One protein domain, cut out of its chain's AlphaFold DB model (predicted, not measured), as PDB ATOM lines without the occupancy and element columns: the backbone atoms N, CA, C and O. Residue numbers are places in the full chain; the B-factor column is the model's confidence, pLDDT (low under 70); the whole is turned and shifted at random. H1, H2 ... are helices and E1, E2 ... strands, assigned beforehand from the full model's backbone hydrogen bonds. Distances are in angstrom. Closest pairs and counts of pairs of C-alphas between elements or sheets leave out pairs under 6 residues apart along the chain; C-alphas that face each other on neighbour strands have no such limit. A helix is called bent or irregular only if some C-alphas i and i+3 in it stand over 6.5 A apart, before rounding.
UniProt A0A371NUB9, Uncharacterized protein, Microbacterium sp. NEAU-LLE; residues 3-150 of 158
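Overview. This is residues 3 to 150 of the 158 residues of an uncharacterized protein of Microbacterium sp. NEAU-LLE (UniProt A0A371NUB9). A small three-stranded sheet, E1, E3 and E4, makes one side of the body, and a loose group of helices round H1 makes the other, with residues 4 to 9 running between them. H2 crosses one part of H1, the short H4 packs on the opposite side of H1, and the short H3 packs on H1 too; residues 92 to 97 stick out, and the unnamed residues 58 to 85 make a long loop that reaches far from the middle. The printed part has 148 residues, with four named helices and four named strands in the order H1 E1 E2 H2 H3 H4 E3 E4; the sheet is mixed, in the order E1 E3 E4. The class is mixed, helices and strands, though named elements hold only 70 of the 148 residues. The whole is compact, with a radius of gyration of the C-alphas of 15.5 A, and spans 42 by 37 by 27 A.

Along the chain. Start with the sheet: E1 is residues 54 to 57, E3 is 140 to 143, and E4 is 146 to 149, ending at C-alpha 149 at (30.997, 44.876, -41.115). E2 is residues 86 to 88. Find C-alpha 18 at (22.915, 53.107, -19.829); from there H1 runs 29.3 A to residue 37. H2, residues 95 to 119, begins at C-alpha 95 at (11.114, 16.323, -37.917) and is 36.7 A long. H3 is residues 121 to 124 and H4 is 127 to 132. H1 and H2 are irregular: C-alphas 19 and 22 are 8.2 A apart, and C-alphas 97 and 100 are 7.1 A apart.

Arrangement. In the sheet, look at E1 and E3, parallel at 39 degrees, with N 57 and O 142 within hydrogen-bond range at 2.8 A. E3 and E4 form an antiparallel hairpin at 163 degrees, with N 148 and O 141 at 2.8 A. None of the four helices is on this sheet. H1 is the hub. With residues 29 to 37 alone it touches H2, at a steep tilt of 57 degrees, opposite ways; the closest C-alphas, of Val 33 and Ser 112, are 5.9 A apart. H1 touches H4 at a steep tilt of 57 degrees, the same way, with the C-alphas of Gln 28 and Pro 127 closest at 4.7 A. With residues 25 to 32 alone H1 touches H3; the C-alphas of His 32 and Val 122 are closest at 5.6 A. H2 and H3 only just touch, only at the corner, with 3 pairs of C-alphas within 8 A, the closest those of Gly 116 and Val 122 at 5.1 A. H2 and H4 are apart. E2 pairs with no named strand, but residues 86 to 87 of it pair antiparallel with residues 3 to 4. O i to N i+4 pairs are within range in 14 of 16 cases in H1, 18 of 21 in H2 and 0 of 2 in H4, where 3 of 3 O i to N i+3 pairs are; H3 is too short for an i+4 pair.

Size, cuts and confidence. The two C-alphas farthest apart, of Gly 19 and Lys 97, are 44.9 A apart. The printed part has no cut. The links H1 to E1 and E1 to E2 are long, with 16 and 28 residues. The mean pLDDT of the printed part is 80.0; 32 residues are under 70, among them 60 to 72 and 90 to 97.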
ATOM      1  N   LEU A   3      21.672  30.692 -28.160       60.38
ATOM      2  CA  LEU A   3      21.495  31.803 -27.248       60.38
ATOM      3  C   LEU A   3      21.513  33.079 -28.070       60.38
ATOM      4  O   LEU A   3      22.518  33.430 -28.694       60.38
ATOM      5  N   GLY A   4      20.371  33.754 -28.090       58.41
ATOM      6  CA  GLY A   4      20.197  34.966 -28.861       58.41
ATOM      7  C   GLY A   4      19.658  36.105 -28.018       58.41
ATOM      8  O   GLY A   4      18.954  35.921 -27.020       58.41
ATOM      9  N   ILE A   5      20.007  37.308 -28.447       61.78
ATOM     10  CA  ILE A   5      19.378  38.561 -28.045       61.78
ATOM     11  C   ILE A   5      19.221  39.350 -29.335       61.78
ATOM     12  O   ILE A   5      20.131  39.343 -30.156       61.78
ATOM     13  N   SER A   6      18.080  40.016 -29.543       65.12
ATOM     14  CA  SER A   6      17.872  40.812 -30.765       65.12
ATOM     15  C   SER A   6      18.893  41.948 -30.908       65.12
ATOM     16  O   SER A   6      19.067  42.468 -32.002       65.12
ATOM     17  N   LEU A   7      19.555  42.309 -29.808       73.25
ATOM     18  CA  LEU A   7      20.662  43.248 -29.712       73.25
ATOM     19  C   LEU A   7      21.864  42.485 -29.164       73.25
ATOM     20  O   LEU A   7      21.820  42.018 -28.025       73.25
ATOM     21  N   ALA A   8      22.890  42.290 -29.986       79.81
ATOM     22  CA  ALA A   8      23.987  41.404 -29.643       79.81
ATOM     23  C   ALA A   8      24.802  41.971 -28.469       79.81
ATOM     24  O   ALA A   8      25.224  43.132 -28.513       79.81
ATOM     25  N   PRO A   9      25.092  41.164 -27.432       82.94
ATOM     26  CA  PRO A   9      26.094  41.536 -26.446       82.94
ATOM     27  C   PRO A   9      27.452  41.768 -27.112       82.94
ATOM     28  O   PRO A   9      27.882  41.012 -27.987       82.94
ATOM     29  N   SER A  10      28.108  42.847 -26.699       83.25
ATOM     30  CA  SER A  10      29.312  43.430 -27.297       83.25
ATOM     31  C   SER A  10      29.144  43.910 -28.747       83.25
ATOM     32  O   SER A  10      30.122  44.279 -29.397       83.25
ATOM     33  N   GLY A  11      27.909  43.932 -29.251       83.06
ATOM     34  CA  GLY A  11      27.545  44.502 -30.540       83.06
ATOM     35  C   GLY A  11      27.469  46.032 -30.518       83.06
ATOM     36  O   GLY A  11      27.847  46.675 -29.538       83.06
ATOM     37  N   PRO A  12      26.997  46.652 -31.606       84.12
ATOM     38  CA  PRO A  12      26.985  48.104 -31.746       84.12
ATOM     39  C   PRO A  12      25.970  48.839 -30.866       84.12
ATOM     40  O   PRO A  12      26.152  50.031 -30.612       84.12
ATOM     41  N   THR A  13      24.917  48.171 -30.385       82.12
ATOM     42  CA  THR A  13      23.847  48.854 -29.645       82.12
ATOM     43  C   THR A  13      23.989  48.763 -28.125       82.12
ATOM     44  O   THR A  13      23.978  49.800 -27.460       82.12
ATOM     45  N   LEU A  14      24.093  47.557 -27.547       81.19
ATOM     46  CA  LEU A  14      24.016  47.378 -26.086       81.19
ATOM     47  C   LEU A  14      25.067  48.172 -25.282       81.19
ATOM     48  O   LEU A  14      24.674  48.779 -24.281       81.19
ATOM     49  N   PRO A  15      26.346  48.261 -25.701       84.94
ATOM     50  CA  PRO A  15      27.356  49.047 -24.985       84.94
ATOM     51  C   PRO A  15      27.015  50.541 -24.871       84.94
ATOM     52  O   PRO A  15      27.452  51.209 -23.936       84.94
ATOM     53  N   GLY A  16      26.210  51.078 -25.793       81.56
ATOM     54  CA  GLY A  16      25.780  52.477 -25.780       81.56
ATOM     55  C   GLY A  16      24.593  52.772 -24.856       81.56
ATOM     56  O   GLY A  16      24.265  53.939 -24.639       81.56
ATOM     57  N   ILE A  17      23.927  51.754 -24.303       77.62
ATOM     58  CA  ILE A  17      22.712  51.928 -23.498       77.62
ATOM     59  C   ILE A  17      23.066  51.900 -22.012       77.62
ATOM     60  O   ILE A  17      23.694  50.960 -21.532       77.62
ATOM     61  N   ARG A  18      22.650  52.943 -21.275       79.31
ATOM     62  CA  ARG A  18      22.915  53.107 -19.829       79.31
ATOM     63  C   ARG A  18      24.392  52.903 -19.464       79.31
ATOM     64  O   ARG A  18      24.713  52.272 -18.464       79.31
ATOM     65  N   GLY A  19      25.293  53.412 -20.308       82.56
ATOM     66  CA  GLY A  19      26.738  53.278 -20.105       82.56
ATOM     67  C   GLY A  19      27.243  51.829 -20.121       82.56
ATOM     68  O   GLY A  19      28.232  51.542 -19.459       82.56
ATOM     69  N   GLY A  20      26.554  50.918 -20.816       83.06
ATOM     70  CA  GLY A  20      26.938  49.509 -20.933       83.06
ATOM     71  C   GLY A  20      26.316  48.583 -19.885       83.06
ATOM     72  O   GLY A  20      26.549  47.379 -19.926       83.06
ATOM     73  N   GLU A  21      25.468  49.089 -18.982       84.75
ATOM     74  CA  GLU A  21      24.793  48.265 -17.964       84.75
ATOM     75  C   GLU A  21      24.053  47.067 -18.587       84.75
ATOM     76  O   GLU A  21      24.128  45.941 -18.095       84.75
ATOM     77  N   TYR A  22      23.331  47.304 -19.684       83.88
ATOM     78  CA  TYR A  22      22.545  46.260 -20.342       83.88
ATOM     79  C   TYR A  22      23.390  45.301 -21.158       83.88
ATOM     80  O   TYR A  22      23.009  44.141 -21.276       83.88
ATOM     81  N   ASP A  23      24.545  45.748 -21.644       85.56
ATOM     82  CA  ASP A  23      25.531  44.861 -22.245       85.56
ATOM     83  C   ASP A  23      26.057  43.847 -21.222       85.56
ATOM     84  O   ASP A  23      25.988  42.640 -21.450       85.56
ATOM     85  N   ILE A  24      26.496  44.327 -20.055       88.25
ATOM     86  CA  ILE A  24      27.005  43.471 -18.978       88.25
ATOM     87  C   ILE A  24      25.922  42.485 -18.536       88.25
ATOM     88  O   ILE A  24      26.145  41.276 -18.550       88.25
ATOM     89  N   LYS A  25      24.718  42.973 -18.219       88.38
ATOM     90  CA  LYS A  25      23.615  42.112 -17.764       88.38
ATOM     91  C   LYS A  25      23.220  41.069 -18.805       88.38
ATOM     92  O   LYS A  25      22.958  39.924 -18.450       88.38
ATOM     93  N   ALA A  26      23.195  41.438 -20.082       87.38
ATOM     94  CA  ALA A  26      22.926  40.509 -21.170       87.38
ATOM     95  C   ALA A  26      23.986  39.397 -21.257       87.38
ATOM     96  O   ALA A  26      23.632  38.217 -21.340       87.38
ATOM     97  N   ARG A  27      25.275  39.755 -21.164       89.69
ATOM     98  CA  ARG A  27      26.384  38.789 -21.113       89.69
ATOM     99  C   ARG A  27      26.286  37.864 -19.903       89.69
ATOM    100  O   ARG A  27      26.511  36.666 -20.042       89.69
ATOM    101  N   GLN A  28      25.900  38.392 -18.745       92.81
ATOM    102  CA  GLN A  28      25.707  37.620 -17.517       92.81
ATOM    103  C   GLN A  28      24.555  36.614 -17.624       92.81
ATOM    104  O   GLN A  28      24.743  35.440 -17.312       92.81
ATOM    105  N   LEU A  29      23.390  37.032 -18.135       91.75
ATOM    106  CA  LEU A  29      22.234  36.150 -18.359       91.75
ATOM    107  C   LEU A  29      22.602  34.969 -19.268       91.75
ATOM    108  O   LEU A  29      22.345  33.815 -18.931       91.75
ATOM    109  N   GLN A  30      23.243  35.250 -20.406       90.25
ATOM    110  CA  GLN A  30      23.623  34.220 -21.376       90.25
ATOM    111  C   GLN A  30      24.786  33.352 -20.882       90.25
ATOM    112  O   GLN A  30      24.774  32.133 -21.056       90.25
ATOM    113  N   GLY A  31      25.780  33.962 -20.231       93.06
ATOM    114  CA  GLY A  31      26.914  33.259 -19.640       93.06
ATOM    115  C   GLY A  31      26.493  32.299 -18.527       93.06
ATOM    116  O   GLY A  31      27.062  31.209 -18.421       93.06
ATOM    117  N   HIS A  32      25.467  32.665 -17.752       95.25
ATOM    118  CA  HIS A  32      24.923  31.832 -16.684       95.25
ATOM    119  C   HIS A  32      24.279  30.582 -17.285       95.25
ATOM    120  O   HIS A  32      24.700  29.465 -16.984       95.25
ATOM    121  N   VAL A  33      23.353  30.766 -18.234       93.62
ATOM    122  CA  VAL A  33      22.687  29.646 -18.914       93.62
ATOM    123  C   VAL A  33      23.702  28.741 -19.611       93.62
ATOM    124  O   VAL A  33      23.620  27.519 -19.500       93.62
ATOM    125  N   TYR A  34      24.692  29.308 -20.305       94.06
ATOM    126  CA  TYR A  34      25.743  28.511 -20.933       94.06
ATOM    127  C   TYR A  34      26.528  27.684 -19.911       94.06
ATOM    128  O   TYR A  34      26.749  26.491 -20.124       94.06
ATOM    129  N   SER A  35      26.933  28.287 -18.794       95.31
ATOM    130  CA  SER A  35      27.702  27.604 -17.748       95.31
ATOM    131  C   SER A  35      26.921  26.468 -17.105       95.31
ATOM    132  O   SER A  35      27.475  25.386 -16.900       95.31
ATOM    133  N   GLU A  36      25.629  26.684 -16.877       95.06
ATOM    134  CA  GLU A  36      24.748  25.687 -16.294       95.06
ATOM    135  C   GLU A  36      24.417  24.554 -17.255       95.06
ATOM    136  O   GLU A  36      24.285  23.406 -16.831       95.06
ATOM    137  N   LEU A  37      24.306  24.832 -18.554       93.62
ATOM    138  CA  LEU A  37      23.864  23.822 -19.505       93.62
ATOM    139  C   LEU A  37      25.007  23.097 -20.231       93.62
ATOM    140  O   LEU A  37      24.809  21.955 -20.646       93.62
ATOM    141  N   LYS A  38      26.212  23.680 -20.347       92.06
ATOM    142  CA  LYS A  38      27.359  23.041 -21.034       92.06
ATOM    143  C   LYS A  38      27.798  21.718 -20.396       92.06
ATOM    144  O   LYS A  38      28.440  20.900 -21.046       92.06
ATOM    145  N   LYS A  39      27.441  21.493 -19.124       91.12
ATOM    146  CA  LYS A  39      27.704  20.238 -18.397       91.12
ATOM    147  C   LYS A  39      26.863  19.061 -18.903       91.12
ATOM    148  O   LYS A  39      27.227  17.907 -18.692       91.12
ATOM    149  N   TYR A  40      25.757  19.327 -19.598       87.75
ATOM    150  CA  TYR A  40      24.944  18.289 -20.217       87.75
ATOM    151  C   TYR A  40      25.501  17.961 -21.605       87.75
ATOM    152  O   TYR A  40      25.244  18.680 -22.565       87.75
ATOM    153  N   GLY A  41      26.191  16.826 -21.745       83.06
ATOM    154  CA  GLY A  41      26.847  16.424 -23.003       83.06
ATOM    155  C   GLY A  41      25.933  16.253 -24.232       83.06
ATOM    156  O   GLY A  41      26.423  16.008 -25.329       83.06
ATOM    157  N   TYR A  42      24.610  16.372 -24.082       80.69
ATOM    158  CA  TYR A  42      23.647  16.372 -25.191       80.69
ATOM    159  C   TYR A  42      23.138  17.773 -25.570       80.69
ATOM    160  O   TYR A  42      22.361  17.900 -26.527       80.69
ATOM    161  N   VAL A  43      23.501  18.814 -24.820       84.06
ATOM    162  CA  VAL A  43      23.089  20.197 -25.058       84.06
ATOM    163  C   VAL A  43      24.189  20.911 -25.829       84.06
ATOM    164  O   VAL A  43      25.276  21.138 -25.321       84.06
ATOM    165  N   ASN A  44      23.876  21.275 -27.071       82.69
ATOM    166  CA  ASN A  44      24.751  22.103 -27.893       82.69
ATOM    167  C   ASN A  44      24.258  23.540 -27.788       82.69
ATOM    168  O   ASN A  44      23.070  23.781 -28.044       82.69
ATOM    169  N   ILE A  45      25.153  24.446 -27.399       85.94
ATOM    170  CA  ILE A  45      24.871  25.865 -27.210       85.94
ATOM    171  C   ILE A  45      25.812  26.684 -28.076       85.94
ATOM    172  O   ILE A  45      27.021  26.474 -28.018       85.94
ATOM    173  N   ASP A  46      25.249  27.608 -28.840       86.19
ATOM    174  CA  ASP A  46      25.978  28.582 -29.640       86.19
ATOM    175  C   ASP A  46      25.356  29.984 -29.543       86.19
ATOM    176  O   ASP A  46      24.279  30.161 -28.968       86.19
ATOM    177  N   ARG A  47      26.054  30.995 -30.068       84.81
ATOM    178  CA  ARG A  47      25.515  32.347 -30.272       84.81
ATOM    179  C   ARG A  47      24.694  32.400 -31.558       84.81
ATOM    180  O   ARG A  47      25.049  31.781 -32.559       84.81
ATOM    181  N   TYR A  48      23.601  33.155 -31.531       78.69
ATOM    182  CA  TYR A  48      22.687  33.271 -32.665       78.69
ATOM    183  C   TYR A  48      23.284  34.052 -33.853       78.69
ATOM    184  O   TYR A  48      23.569  35.247 -33.735       78.69
ATOM    185  N   SER A  49      23.393  33.400 -35.016       76.44
ATOM    186  CA  SER A  49      23.727  34.025 -36.306       76.44
ATOM    187  C   SER A  49      22.478  34.201 -37.182       76.44
ATOM    188  O   SER A  49      21.509  33.449 -37.072       76.44
ATOM    189  N   VAL A  50      22.479  35.188 -38.085       76.06
ATOM    190  CA  VAL A  50      21.330  35.480 -38.977       76.06
ATOM    191  C   VAL A  50      21.395  34.752 -40.329       76.06
ATOM    192  O   VAL A  50      20.910  35.265 -41.336       76.06
ATOM    193  N   GLY A  51      22.006  33.564 -40.392       68.62
ATOM    194  CA  GLY A  51      22.117  32.799 -41.645       68.62
ATOM    195  C   GLY A  51      23.154  33.364 -42.627       68.62
ATOM    196  O   GLY A  51      22.884  33.527 -43.816       68.62
ATOM    197  N   GLY A  52      24.344  33.679 -42.117       73.62
ATOM    198  CA  GLY A  52      25.485  34.254 -42.833       73.62
ATOM    199  C   GLY A  52      26.583  34.646 -41.833       73.62
ATOM    200  O   GLY A  52      26.434  34.359 -40.647       73.62
ATOM    201  N   PRO A  53      27.661  35.341 -42.241       83.81
ATOM    202  CA  PRO A  53      28.773  35.667 -41.344       83.81
ATOM    203  C   PRO A  53      28.439  36.852 -40.416       83.81
ATOM    204  O   PRO A  53      29.265  37.740 -40.231       83.81
ATOM    205  N   ARG A  54      27.213  36.958 -39.895       85.81
ATOM    206  CA  ARG A  54      26.764  38.090 -39.073       85.81
ATOM    207  C   ARG A  54      25.881  37.638 -37.923       85.81
ATOM    208  O   ARG A  54      25.105  36.691 -38.059       85.81
ATOM    209  N   GLU A  55      25.955  38.377 -36.829       85.38
ATOM    210  CA  GLU A  55      25.018  38.274 -35.708       85.38
ATOM    211  C   GLU A  55      23.937  39.358 -35.782       85.38
ATOM    212  O   GLU A  55      24.065  40.331 -36.526       85.38
ATOM    213  N   ILE A  56      22.851  39.192 -35.030       83.00
ATOM    214  CA  ILE A  56      21.725  40.135 -35.019       83.00
ATOM    215  C   ILE A  56      21.963  41.297 -34.038       83.00
ATOM    216  O   ILE A  56      22.285  41.070 -32.879       83.00
ATOM    217  N   ASP A  57      21.771  42.543 -34.479       82.75
ATOM    218  CA  ASP A  57      21.752  43.743 -33.624       82.75
ATOM    219  C   ASP A  57      20.687  44.746 -34.114       82.75
ATOM    220  O   ASP A  57      20.979  45.837 -34.598       82.75
ATOM    221  N   ILE A  58      19.417  44.344 -34.054       77.94
ATOM    222  CA  ILE A  58      18.268  45.084 -34.592       77.94
ATOM    223  C   ILE A  58      17.411  45.622 -33.437       77.94
ATOM    224  O   ILE A  58      16.814  44.853 -32.680       77.94
ATOM    225  N   LYS A  59      17.289  46.950 -33.322       71.12
ATOM    226  CA  LYS A  59      16.483  47.656 -32.304       71.12
ATOM    227  C   LYS A  59      14.983  47.481 -32.506       71.12
ATOM    228  O   LYS A  59      14.238  47.572 -31.531       71.12
ATOM    229  N   GLY A  60      14.527  47.201 -33.722       57.81
ATOM    230  CA  GLY A  60      13.153  46.801 -34.047       57.81
ATOM    231  C   GLY A  60      12.926  45.285 -34.146       57.81
ATOM    232  O   GLY A  60      11.849  44.868 -34.561       57.81
ATOM    233  N   GLY A  61      13.931  44.464 -33.820       59.41
ATOM    234  CA  GLY A  61      13.869  43.007 -33.894       59.41
ATOM    235  C   GLY A  61      12.865  42.383 -32.924       59.41
ATOM    236  O   GLY A  61      12.210  43.069 -32.142       59.41
ATOM    237  N   VAL A  62      12.772  41.048 -32.984       57.00
ATOM    238  CA  VAL A  62      11.756  40.154 -32.379       57.00
ATOM    239  C   VAL A  62      11.387  40.475 -30.923       57.00
ATOM    240  O   VAL A  62      10.365  40.003 -30.426       57.00
ATOM    241  N   THR A  63      12.189  41.252 -30.193       55.81
ATOM    242  CA  THR A  63      11.948  41.486 -28.775       55.81
ATOM    243  C   THR A  63      12.492  42.833 -28.231       55.81
ATOM    244  O   THR A  63      12.571  43.015 -27.027       55.81
ATOM    245  N   SER A  64      12.872  43.821 -29.049       52.00
ATOM    246  CA  SER A  64      13.777  44.918 -28.619       52.00
ATOM    247  C   SER A  64      13.143  46.252 -28.158       52.00
ATOM    248  O   SER A  64      13.799  47.003 -27.436       52.00
ATOM    249  N   ALA A  65      11.872  46.556 -28.461       45.09
ATOM    250  CA  ALA A  65      11.255  47.834 -28.046       45.09
ATOM    251  C   ALA A  65      10.881  47.892 -26.543       45.09
ATOM    252  O   ALA A  65      11.110  48.898 -25.870       45.09
ATOM    253  N   ALA A  66      10.355  46.796 -25.983       47.47
ATOM    254  CA  ALA A  66      10.002  46.704 -24.559       47.47
ATOM    255  C   ALA A  66      11.211  46.403 -23.647       47.47
ATOM    256  O   ALA A  66      11.130  46.569 -22.432       47.47
ATOM    257  N   MET A  67      12.338  45.972 -24.225       57.44
ATOM    258  CA  MET A  67      13.496  45.490 -23.473       57.44
ATOM    259  C   MET A  67      14.388  46.573 -22.881       57.44
ATOM    260  O   MET A  67      14.991  46.354 -21.843       57.44
ATOM    261  N   LEU A  68      14.538  47.739 -23.504       56.06
ATOM    262  CA  LEU A  68      15.661  48.623 -23.145       56.06
ATOM    263  C   LEU A  68      15.252  50.058 -22.836       56.06
ATOM    264  O   LEU A  68      16.090  50.955 -22.863       56.06
ATOM    265  N   GLY A  69      13.969  50.295 -22.548       59.75
ATOM    266  CA  GLY A  69      13.478  51.647 -22.260       59.75
ATOM    267  C   GLY A  69      13.430  52.530 -23.503       59.75
ATOM    268  O   GLY A  69      13.270  53.743 -23.398       59.75
ATOM    269  N   LEU A  70      13.585  51.928 -24.687       62.81
ATOM    270  CA  LEU A  70      13.526  52.618 -25.962       62.81
ATOM    271  C   LEU A  70      12.067  52.791 -26.368       62.81
ATOM    272  O   LEU A  70      11.377  51.827 -26.690       62.81
ATOM    273  N   ASN A  71      11.610  54.037 -26.413       68.44
ATOM    274  CA  ASN A  71      10.298  54.368 -26.952       68.44
ATOM    275  C   ASN A  71      10.325  54.423 -28.489       68.44
ATOM    276  O   ASN A  71      10.137  55.477 -29.097       68.44
ATOM    277  N   HIS A  72      10.607  53.289 -29.131       66.06
ATOM    278  CA  HIS A  72      10.583  53.185 -30.588       66.06
ATOM    279  C   HIS A  72       9.137  53.281 -31.092       66.06
ATOM    280  O   HIS A  72       8.299  52.466 -30.714       66.06
ATOM    281  N   ASN A  73       8.833  54.284 -31.922       70.19
ATOM    282  CA  ASN A  73       7.496  54.524 -32.487       70.19
ATOM    283  C   ASN A  73       6.349  54.550 -31.454       70.19
ATOM    284  O   ASN A  73       5.235  54.129 -31.755       70.19
ATOM    285  N   GLY A  74       6.597  55.026 -30.228       69.19
ATOM    286  CA  GLY A  74       5.552  55.120 -29.200       69.19
ATOM    287  C   GLY A  74       5.213  53.800 -28.494       69.19
ATOM    288  O   GLY A  74       4.260  53.767 -27.721       69.19
ATOM    289  N   LEU A  75       5.962  52.720 -28.741       60.97
ATOM    290  CA  LEU A  75       5.682  51.383 -28.198       60.97
ATOM    291  C   LEU A  75       6.080  51.200 -26.724       60.97
ATOM    292  O   LEU A  75       5.720  50.194 -26.119       60.97
ATOM    293  N   ASN A  76       6.815  52.146 -26.137       70.81
ATOM    294  CA  ASN A  76       7.248  52.085 -24.740       70.81
ATOM    295  C   ASN A  76       7.227  53.485 -24.097       70.81
ATOM    296  O   ASN A  76       8.268  54.008 -23.686       70.81
ATOM    297  N   PRO A  77       6.051  54.136 -24.040       72.00
ATOM    298  CA  PRO A  77       5.933  55.529 -23.616       72.00
ATOM    299  C   PRO A  77       6.282  55.732 -22.135       72.00
ATOM    300  O   PRO A  77       6.608  56.841 -21.727       72.00
ATOM    301  N   THR A  78       6.237  54.663 -21.336       76.31
ATOM    302  CA  THR A  78       6.569  54.644 -19.906       76.31
ATOM    303  C   THR A  78       8.022  54.241 -19.625       76.31
ATOM    304  O   THR A  78       8.437  54.253 -18.468       76.31
ATOM    305  N   GLY A  79       8.811  53.904 -20.654       71.50
ATOM    306  CA  GLY A  79      10.244  53.627 -20.524       71.50
ATOM    307  C   GLY A  79      10.586  52.333 -19.776       71.50
ATOM    308  O   GLY A  79      11.649  52.246 -19.158       71.50
ATOM    309  N   HIS A  80       9.716  51.317 -19.816       69.44
ATOM    310  CA  HIS A  80      10.010  50.008 -19.231       69.44
ATOM    311  C   HIS A  80      11.268  49.405 -19.850       69.44
ATOM    312  O   HIS A  80      11.474  49.447 -21.062       69.44
ATOM    313  N   SER A  81      12.137  48.860 -19.012       70.38
ATOM    314  CA  SER A  81      13.424  48.350 -19.455       70.38
ATOM    315  C   SER A  81      13.839  47.156 -18.609       70.38
ATOM    316  O   SER A  81      13.901  47.231 -17.382       70.38
ATOM    317  N   HIS A  82      14.092  46.039 -19.276       65.56
ATOM    318  CA  HIS A  82      14.668  44.843 -18.698       65.56
ATOM    319  C   HIS A  82      15.467  44.100 -19.778       65.56
ATOM    320  O   HIS A  82      14.908  43.809 -20.838       65.56
ATOM    321  N   PRO A  83      16.736  43.730 -19.533       65.00
ATOM    322  CA  PRO A  83      17.434  42.828 -20.441       65.00
ATOM    323  C   PRO A  83      16.615  41.538 -20.588       65.00
ATOM    324  O   PRO A  83      16.238  40.941 -19.577       65.00
ATOM    325  N   MET A  84      16.316  41.123 -21.819       69.62
ATOM    326  CA  MET A  84      15.766  39.795 -22.090       69.62
ATOM    327  C   MET A  84      16.695  39.019 -23.012       69.62
ATOM    328  O   MET A  84      17.456  39.564 -23.810       69.62
ATOM    329  N   VAL A  85      16.580  37.710 -22.890       73.75
ATOM    330  CA  VAL A  85      17.276  36.715 -23.689       73.75
ATOM    331  C   VAL A  85      16.224  35.820 -24.326       73.75
ATOM    332  O   VAL A  85      15.139  35.646 -23.764       73.75
ATOM    333  N   PHE A  86      16.518  35.253 -25.491       75.62
ATOM    334  CA  PHE A  86      15.686  34.209 -26.073       75.62
ATOM    335  C   PHE A  86      16.496  32.935 -26.295       75.62
ATOM    336  O   PHE A  86      17.699  32.960 -26.563       75.62
ATOM    337  N   PHE A  87      15.794  31.812 -26.180       79.38
ATOM    338  CA  PHE A  87      16.309  30.483 -26.472       79.38
ATOM    339  C   PHE A  87      15.718  30.041 -27.795       79.38
ATOM    340  O   PHE A  87      14.535  29.695 -27.875       79.38
ATOM    341  N   GLU A  88      16.525  30.074 -28.848       76.69
ATOM    342  CA  GLU A  88      16.092  29.558 -30.134       76.69
ATOM    343  C   GLU A  88      16.568  28.123 -30.290       76.69
ATOM    344  O   GLU A  88      17.712  27.772 -30.008       76.69
ATOM    345  N   THR A  89      15.683  27.246 -30.744       73.81
ATOM    346  CA  THR A  89      16.101  25.913 -31.156       73.81
ATOM    347  C   THR A  89      15.686  25.701 -32.594       73.81
ATOM    348  O   THR A  89      14.498  25.628 -32.901       73.81
ATOM    349  N   TYR A  90      16.682  25.572 -33.469       66.62
ATOM    350  CA  TYR A  90      16.443  25.233 -34.860       66.62
ATOM    351  C   TYR A  90      15.874  23.815 -34.966       66.62
ATOM    352  O   TYR A  90      16.498  22.830 -34.567       66.62
ATOM    353  N   GLY A  91      14.662  23.726 -35.504       57.09
ATOM    354  CA  GLY A  91      13.918  22.484 -35.673       57.09
ATOM    355  C   GLY A  91      13.748  22.084 -37.133       57.09
ATOM    356  O   GLY A  91      12.660  21.629 -37.461       57.09
ATOM    357  N   GLY A  92      14.754  22.301 -37.999       57.47
ATOM    358  CA  GLY A  92      14.705  21.989 -39.441       57.47
ATOM    359  C   GLY A  92      14.257  20.556 -39.789       57.47
ATOM    360  O   GLY A  92      13.845  19.793 -38.923       57.47
ATOM    361  N   SER A  93      14.355  20.159 -41.067       51.81
ATOM    362  CA  SER A  93      13.720  18.962 -41.690       51.81
ATOM    363  C   SER A  93      13.872  17.586 -40.992       51.81
ATOM    364  O   SER A  93      13.251  16.612 -41.411       51.81
ATOM    365  N   ILE A  94      14.634  17.498 -39.901       49.47
ATOM    366  CA  ILE A  94      14.823  16.355 -38.993       49.47
ATOM    367  C   ILE A  94      13.518  15.915 -38.285       49.47
ATOM    368  O   ILE A  94      13.432  14.789 -37.784       49.47
ATOM    369  N   GLY A  95      12.464  16.738 -38.301       52.56
ATOM    370  CA  GLY A  95      11.114  16.323 -37.917       52.56
ATOM    371  C   GLY A  95      10.943  16.009 -36.424       52.56
ATOM    372  O   GLY A  95      11.843  16.177 -35.605       52.56
ATOM    373  N   GLN A  96       9.749  15.530 -36.061       57.25
ATOM    374  CA  GLN A  96       9.281  15.272 -34.683       57.25
ATOM    375  C   GLN A  96      10.270  14.496 -33.776       57.25
ATOM    376  O   GLN A  96      10.145  14.561 -32.555       57.25
ATOM    377  N   LYS A  97      11.266  13.787 -34.332       64.94
ATOM    378  CA  LYS A  97      12.238  12.964 -33.592       64.94
ATOM    379  C   LYS A  97      13.192  13.764 -32.699       64.94
ATOM    380  O   LYS A  97      13.551  13.279 -31.629       64.94
ATOM    381  N   SER A  98      13.594  14.977 -33.083       72.06
ATOM    382  CA  SER A  98      14.464  15.832 -32.251       72.06
ATOM    383  C   SER A  98      13.682  16.782 -31.336       72.06
ATOM    384  O   SER A  98      14.276  17.447 -30.486       72.06
ATOM    385  N   ARG A  99      12.345  16.812 -31.448       78.38
ATOM    386  CA  ARG A  99      11.477  17.742 -30.714       78.38
ATOM    387  C   ARG A  99      11.608  17.601 -29.200       78.38
ATOM    388  O   ARG A  99      11.727  18.608 -28.516       78.38
ATOM    389  N   GLY A 100      11.618  16.374 -28.675       83.12
ATOM    390  CA  GLY A 100      11.760  16.143 -27.232       83.12
ATOM    391  C   GLY A 100      13.077  16.697 -26.682       83.12
ATOM    392  O   GLY A 100      13.091  17.360 -25.648       83.12
ATOM    393  N   LYS A 101      14.173  16.514 -27.431       83.19
ATOM    394  CA  LYS A 101      15.486  17.081 -27.105       83.19
ATOM    395  C   LYS A 101      15.453  18.612 -27.133       83.19
ATOM    396  O   LYS A 101      15.910  19.232 -26.181       83.19
ATOM    397  N   ALA A 102      14.890  19.207 -28.185       82.19
ATOM    398  CA  ALA A 102      14.758  20.659 -28.328       82.19
ATOM    399  C   ALA A 102      13.942  21.287 -27.186       82.19
ATOM    400  O   ALA A 102      14.381  22.241 -26.551       82.19
ATOM    401  N   VAL A 103      12.787  20.697 -26.865       85.81
ATOM    402  CA  VAL A 103      11.949  21.138 -25.743       85.81
ATOM    403  C   VAL A 103      12.708  21.017 -24.426       85.81
ATOM    404  O   VAL A 103      12.717  21.969 -23.654       85.81
ATOM    405  N   LYS A 104      13.395  19.894 -24.171       88.31
ATOM    406  CA  LYS A 104      14.162  19.721 -22.929       88.31
ATOM    407  C   LYS A 104      15.293  20.745 -22.797       88.31
ATOM    408  O   LYS A 104      15.524  21.212 -21.689       88.31
ATOM    409  N   GLN A 105      15.969  21.105 -23.890       89.00
ATOM    410  CA  GLN A 105      16.987  22.165 -23.885       89.00
ATOM    411  C   GLN A 105      16.390  23.516 -23.480       89.00
ATOM    412  O   GLN A 105      16.906  24.141 -22.560       89.00
ATOM    413  N   ASN A 106      15.276  23.914 -24.098       87.62
ATOM    414  CA  ASN A 106      14.602  25.169 -23.760       87.62
ATOM    415  C   ASN A 106      14.077  25.175 -22.319       87.62
ATOM    416  O   ASN A 106      14.221  26.178 -21.632       87.62
ATOM    417  N   VAL A 107      13.507  24.062 -21.838       90.94
ATOM    418  CA  VAL A 107      13.056  23.939 -20.440       90.94
ATOM    419  C   VAL A 107      14.227  24.135 -19.481       90.94
ATOM    420  O   VAL A 107      14.134  24.976 -18.600       90.94
ATOM    421  N   LEU A 108      15.347  23.435 -19.695       92.62
ATOM    422  CA  LEU A 108      16.540  23.599 -18.859       92.62
ATOM    423  C   LEU A 108      17.097  25.027 -18.923       92.62
ATOM    424  O   LEU A 108      17.537  25.547 -17.903       92.62
ATOM    425  N   GLY A 109      17.071  25.663 -20.098       91.00
ATOM    426  CA  GLY A 109      17.533  27.042 -20.268       91.00
ATOM    427  C   GLY A 109      16.674  28.037 -19.490       91.00
ATOM    428  O   GLY A 109      17.206  28.892 -18.789       91.00
ATOM    429  N   VAL A 110      15.348  27.881 -19.552       91.31
ATOM    430  CA  VAL A 110      14.398  28.703 -18.790       91.31
ATOM    431  C   VAL A 110      14.523  28.449 -17.288       91.31
ATOM    432  O   VAL A 110      14.569  29.409 -16.526       91.31
ATOM    433  N   GLU A 111      14.606  27.189 -16.854       94.25
ATOM    434  CA  GLU A 111      14.770  26.829 -15.439       94.25
ATOM    435  C   GLU A 111      16.071  27.400 -14.861       94.25
ATOM    436  O   GLU A 111      16.034  28.028 -13.806       94.25
ATOM    437  N   SER A 112      17.195  27.255 -15.572       94.00
ATOM    438  CA  SER A 112      18.482  27.838 -15.172       94.00
ATOM    439  C   SER A 112      18.404  29.359 -15.082       94.00
ATOM    440  O   SER A 112      18.796  29.929 -14.072       94.00
ATOM    441  N   LEU A 113      17.843  30.022 -16.096       92.50
ATOM    442  CA  LEU A 113      17.731  31.476 -16.100       92.50
ATOM    443  C   LEU A 113      16.869  31.991 -14.941       92.50
ATOM    444  O   LEU A 113      17.268  32.919 -14.242       92.50
ATOM    445  N   LEU A 114      15.679  31.416 -14.750       93.06
ATOM    446  CA  LEU A 114      14.756  31.849 -13.701       93.06
ATOM    447  C   LEU A 114      15.300  31.527 -12.308       93.06
ATOM    448  O   LEU A 114      15.214  32.379 -11.428       93.06
ATOM    449  N   GLY A 115      15.891  30.342 -12.120       95.62
ATOM    450  CA  GLY A 115      16.557  29.961 -10.874       95.62
ATOM    451  C   GLY A 115      17.683  30.933 -10.527       95.62
ATOM    452  O   GLY A 115      17.635  31.580  -9.482       95.62
ATOM    453  N   GLY A 116      18.616  31.151 -11.456       95.12
ATOM    454  CA  GLY A 116      19.735  32.069 -11.252       95.12
ATOM    455  C   GLY A 116      19.321  33.536 -11.082       95.12
ATOM    456  O   GLY A 116      20.021  34.295 -10.414       95.12
ATOM    457  N   LEU A 117      18.186  33.967 -11.646       91.44
ATOM    458  CA  LEU A 117      17.616  35.297 -11.390       91.44
ATOM    459  C   LEU A 117      17.057  35.423  -9.968       91.44
ATOM    460  O   LEU A 117      17.276  36.448  -9.324       91.44
ATOM    461  N   VAL A 118      16.334  34.406  -9.491       94.62
ATOM    462  CA  VAL A 118      15.745  34.378  -8.141       94.62
ATOM    463  C   VAL A 118      16.832  34.309  -7.071       94.62
ATOM    464  O   VAL A 118      16.741  35.001  -6.059       94.62
ATOM    465  N   GLU A 119      17.871  33.513  -7.303       95.44
ATOM    466  CA  GLU A 119      18.982  33.311  -6.366       95.44
ATOM    467  C   GLU A 119      20.070  34.393  -6.488       95.44
ATOM    468  O   GLU A 119      20.925  34.530  -5.615       95.44
ATOM    469  N   GLY A 120      20.029  35.202  -7.551       93.81
ATOM    470  CA  GLY A 120      21.005  36.256  -7.832       93.81
ATOM    471  C   GLY A 120      22.312  35.764  -8.465       93.81
ATOM    472  O   GLY A 120      23.207  36.570  -8.716       93.81
ATOM    473  N   GLU A 121      22.429  34.471  -8.770       96.12
ATOM    474  CA  GLU A 121      23.609  33.852  -9.389       96.12
ATOM    475  C   GLU A 121      23.938  34.425 -10.771       96.12
ATOM    476  O   GLU A 121      25.111  34.547 -11.135       96.12
ATOM    477  N   VAL A 122      22.916  34.839 -11.527       94.38
ATOM    478  CA  VAL A 122      23.108  35.512 -12.819       94.38
ATOM    479  C   VAL A 122      24.022  36.724 -12.651       94.38
ATOM    480  O   VAL A 122      24.979  36.880 -13.399       94.38
ATOM    481  N   TRP A 123      23.786  37.561 -11.641       93.00
ATOM    482  CA  TRP A 123      24.530  38.813 -11.462       93.00
ATOM    483  C   TRP A 123      25.950  38.612 -10.922       93.00
ATOM    484  O   TRP A 123      26.763  39.532 -11.005       93.00
ATOM    485  N   ASN A 124      26.262  37.407 -10.439       95.06
ATOM    486  CA  ASN A 124      27.609  36.983 -10.046       95.06
ATOM    487  C   ASN A 124      28.348  36.239 -11.167       95.06
ATOM    488  O   ASN A 124      29.519  35.890 -11.013       95.06
ATOM    489  N   THR A 125      27.678  35.970 -12.287       96.12
ATOM    490  CA  THR A 125      28.301  35.320 -13.436       96.12
ATOM    491  C   THR A 125      29.294  36.277 -14.084       96.12
ATOM    492  O   THR A 125      28.999  37.456 -14.282       96.12
ATOM    493  N   ASP A 126      30.469  35.762 -14.440       95.56
ATOM    494  CA  ASP A 126      31.470  36.522 -15.178       95.56
ATOM    495  C   ASP A 126      30.947  36.849 -16.597       95.56
ATOM    496  O   ASP A 126      30.730  35.924 -17.393       95.56
ATOM    497  N   PRO A 127      30.739  38.136 -16.959       91.44
ATOM    498  CA  PRO A 127      30.266  38.514 -18.292       91.44
ATOM    499  C   PRO A 127      31.228  38.078 -19.406       91.44
ATOM    500  O   PRO A 127      30.826  37.964 -20.565       91.44
ATOM    501  N   MET A 128      32.483  37.769 -19.077       93.25
ATOM    502  CA  MET A 128      33.464  37.245 -20.021       93.25
ATOM    503  C   MET A 128      33.103  35.898 -20.619       93.25
ATOM    504  O   MET A 128      33.520  35.588 -21.739       93.25
ATOM    505  N   ILE A 129      32.288  35.115 -19.914       92.50
ATOM    506  CA  ILE A 129      31.851  33.802 -20.376       92.50
ATOM    507  C   ILE A 129      31.139  33.911 -21.728       92.50
ATOM    508  O   ILE A 129      31.297  33.005 -22.546       92.50
ATOM    509  N   TRP A 130      30.453  35.025 -22.012       89.31
ATOM    510  CA  TRP A 130      29.832  35.301 -23.313       89.31
ATOM    511  C   TRP A 130      30.780  35.061 -24.498       89.31
ATOM    512  O   TRP A 130      30.405  34.426 -25.482       89.31
ATOM    513  N   HIS A 131      32.036  35.496 -24.384       87.00
ATOM    514  CA  HIS A 131      33.032  35.365 -25.451       87.00
ATOM    515  C   HIS A 131      33.601  33.946 -25.585       87.00
ATOM    516  O   HIS A 131      34.305  33.658 -26.548       87.00
ATOM    517  N   SER A 132      33.300  33.054 -24.637       89.62
ATOM    518  CA  SER A 132      33.667  31.633 -24.691       89.62
ATOM    519  C   SER A 132      32.569  30.741 -25.278       89.62
ATOM    520  O   SER A 132      32.803  29.552 -25.504       89.62
ATOM    521  N   ILE A 133      31.366  31.288 -25.490       89.25
ATOM    522  CA  ILE A 133      30.247  30.544 -26.069       89.25
ATOM    523  C   ILE A 133      30.576  30.266 -27.541       89.25
ATOM    524  O   ILE A 133      30.936  31.207 -28.254       89.25
ATOM    525  N   PRO A 134      30.454  29.009 -28.014       89.19
ATOM    526  CA  PRO A 134      30.688  28.674 -29.412       89.19
ATOM    527  C   PRO A 134      29.888  29.574 -30.355       89.19
ATOM    528  O   PRO A 134      28.730  29.894 -30.097       89.19
ATOM    529  N   HIS A 135      30.495  29.978 -31.462       84.44
ATOM    530  CA  HIS A 135      29.824  30.759 -32.491       84.44
ATOM    531  C   HIS A 135      30.478  30.506 -33.844       84.44
ATOM    532  O   HIS A 135      31.654  30.140 -33.927       84.44
ATOM    533  N   GLU A 136      29.721  30.709 -34.916       81.62
ATOM    534  CA  GLU A 136      30.297  30.748 -36.256       81.62
ATOM    535  C   GLU A 136      31.177  31.995 -36.413       81.62
ATOM    536  O   GLU A 136      30.969  33.016 -35.751       81.62
ATOM    537  N   ALA A 137      32.184  31.930 -37.285       82.00
ATOM    538  CA  ALA A 137      32.976  33.111 -37.603       82.00
ATOM    539  C   ALA A 137      32.067  34.187 -38.219       82.00
ATOM    540  O   ALA A 137      31.397  33.942 -39.223       82.00
ATOM    541  N   TYR A 138      32.066  35.380 -37.629       82.69
ATOM    542  CA  TYR A 138      31.279  36.512 -38.100       82.69
ATOM    543  C   TYR A 138      32.190  37.695 -38.439       82.69
ATOM    544  O   TYR A 138      33.245  37.886 -37.837       82.69
ATOM    545  N   ILE A 139      31.789  38.479 -39.437       84.50
ATOM    546  CA  ILE A 139      32.488  39.673 -39.928       84.50
ATOM    547  C   ILE A 139      31.842  40.974 -39.430       84.50
ATOM    548  O   ILE A 139      32.374  42.055 -39.682       84.50
ATOM    549  N   GLY A 140      30.691  40.881 -38.757       86.81
ATOM    550  CA  GLY A 140      29.934  42.037 -38.290       86.81
ATOM    551  C   GLY A 140      28.525  41.702 -37.803       86.81
ATOM    552  O   GLY A 140      28.218  40.557 -37.469       86.81
ATOM    553  N   TYR A 141      27.663  42.717 -37.800       87.88
ATOM    554  CA  TYR A 141      26.301  42.650 -37.268       87.88
ATOM    555  C   TYR A 141      25.273  43.076 -38.317       87.88
ATOM    556  O   TYR A 141      25.545  43.924 -39.166       87.88
ATOM    557  N   LEU A 142      24.078  42.496 -38.274       87.75
ATOM    558  CA  LEU A 142      22.921  42.969 -39.025       87.75
ATOM    559  C   LEU A 142      22.119  43.933 -38.149       87.75
ATOM    560  O   LEU A 142      21.583  43.513 -37.126       87.75
ATOM    561  N   THR A 143      22.027  45.198 -38.563       86.44
ATOM    562  CA  THR A 143      21.357  46.272 -37.809       86.44
ATOM    563  C   THR A 143      20.076  46.757 -38.486       86.44
ATOM    564  O   THR A 143      19.797  46.382 -39.626       86.44
ATOM    565  N   ASP A 144      19.311  47.637 -37.827       81.06
ATOM    566  CA  ASP A 144      18.098  48.247 -38.405       81.06
ATOM    567  C   ASP A 144      18.354  48.975 -39.734       81.06
ATOM    568  O   ASP A 144      17.468  49.056 -40.582       81.06
ATOM    569  N   THR A 145      19.561  49.517 -39.925       83.88
ATOM    570  CA  THR A 145      19.952  50.258 -41.135       83.88
ATOM    571  C   THR A 145      20.705  49.401 -42.152       83.88
ATOM    572  O   THR A 145      21.139  49.914 -43.181       83.88
ATOM    573  N   GLY A 146      20.867  48.104 -41.879       87.19
ATOM    574  CA  GLY A 146      21.588  47.161 -42.728       87.19
ATOM    575  C   GLY A 146      22.857  46.590 -42.085       87.19
ATOM    576  O   GLY A 146      23.062  46.714 -40.873       87.19
ATOM    577  N   PRO A 147      23.695  45.903 -42.877       89.19
ATOM    578  CA  PRO A 147      24.914  45.269 -42.388       89.19
ATOM    579  C   PRO A 147      25.960  46.274 -41.894       89.19
ATOM    580  O   PRO A 147      26.218  47.280 -42.553       89.19
ATOM    581  N   LEU A 148      26.605  45.952 -40.777       88.88
ATOM    582  CA  LEU A 148      27.738  46.679 -40.219       88.88
ATOM    583  C   LEU A 148      28.926  45.723 -40.067       88.88
ATOM    584  O   LEU A 148      29.048  45.019 -39.063       88.88
ATOM    585  N   ASP A 149      29.785  45.698 -41.084       87.75
ATOM    586  CA  ASP A 149      30.997  44.876 -41.115       87.75
ATOM    587  C   ASP A 149      32.171  45.616 -40.465       87.75
ATOM    588  O   ASP A 149      32.235  46.846 -40.481       87.75
ATOM    589  N   GLY A 150      33.109  44.876 -39.875       75.06
ATOM    590  CA  GLY A 150      34.275  45.472 -39.219       75.06
ATOM    591  C   GLY A 150      33.948  46.245 -37.937       75.06
ATOM    592  O   GLY A 150      34.861  46.826 -37.346       75.06
TER     593      GLY A 150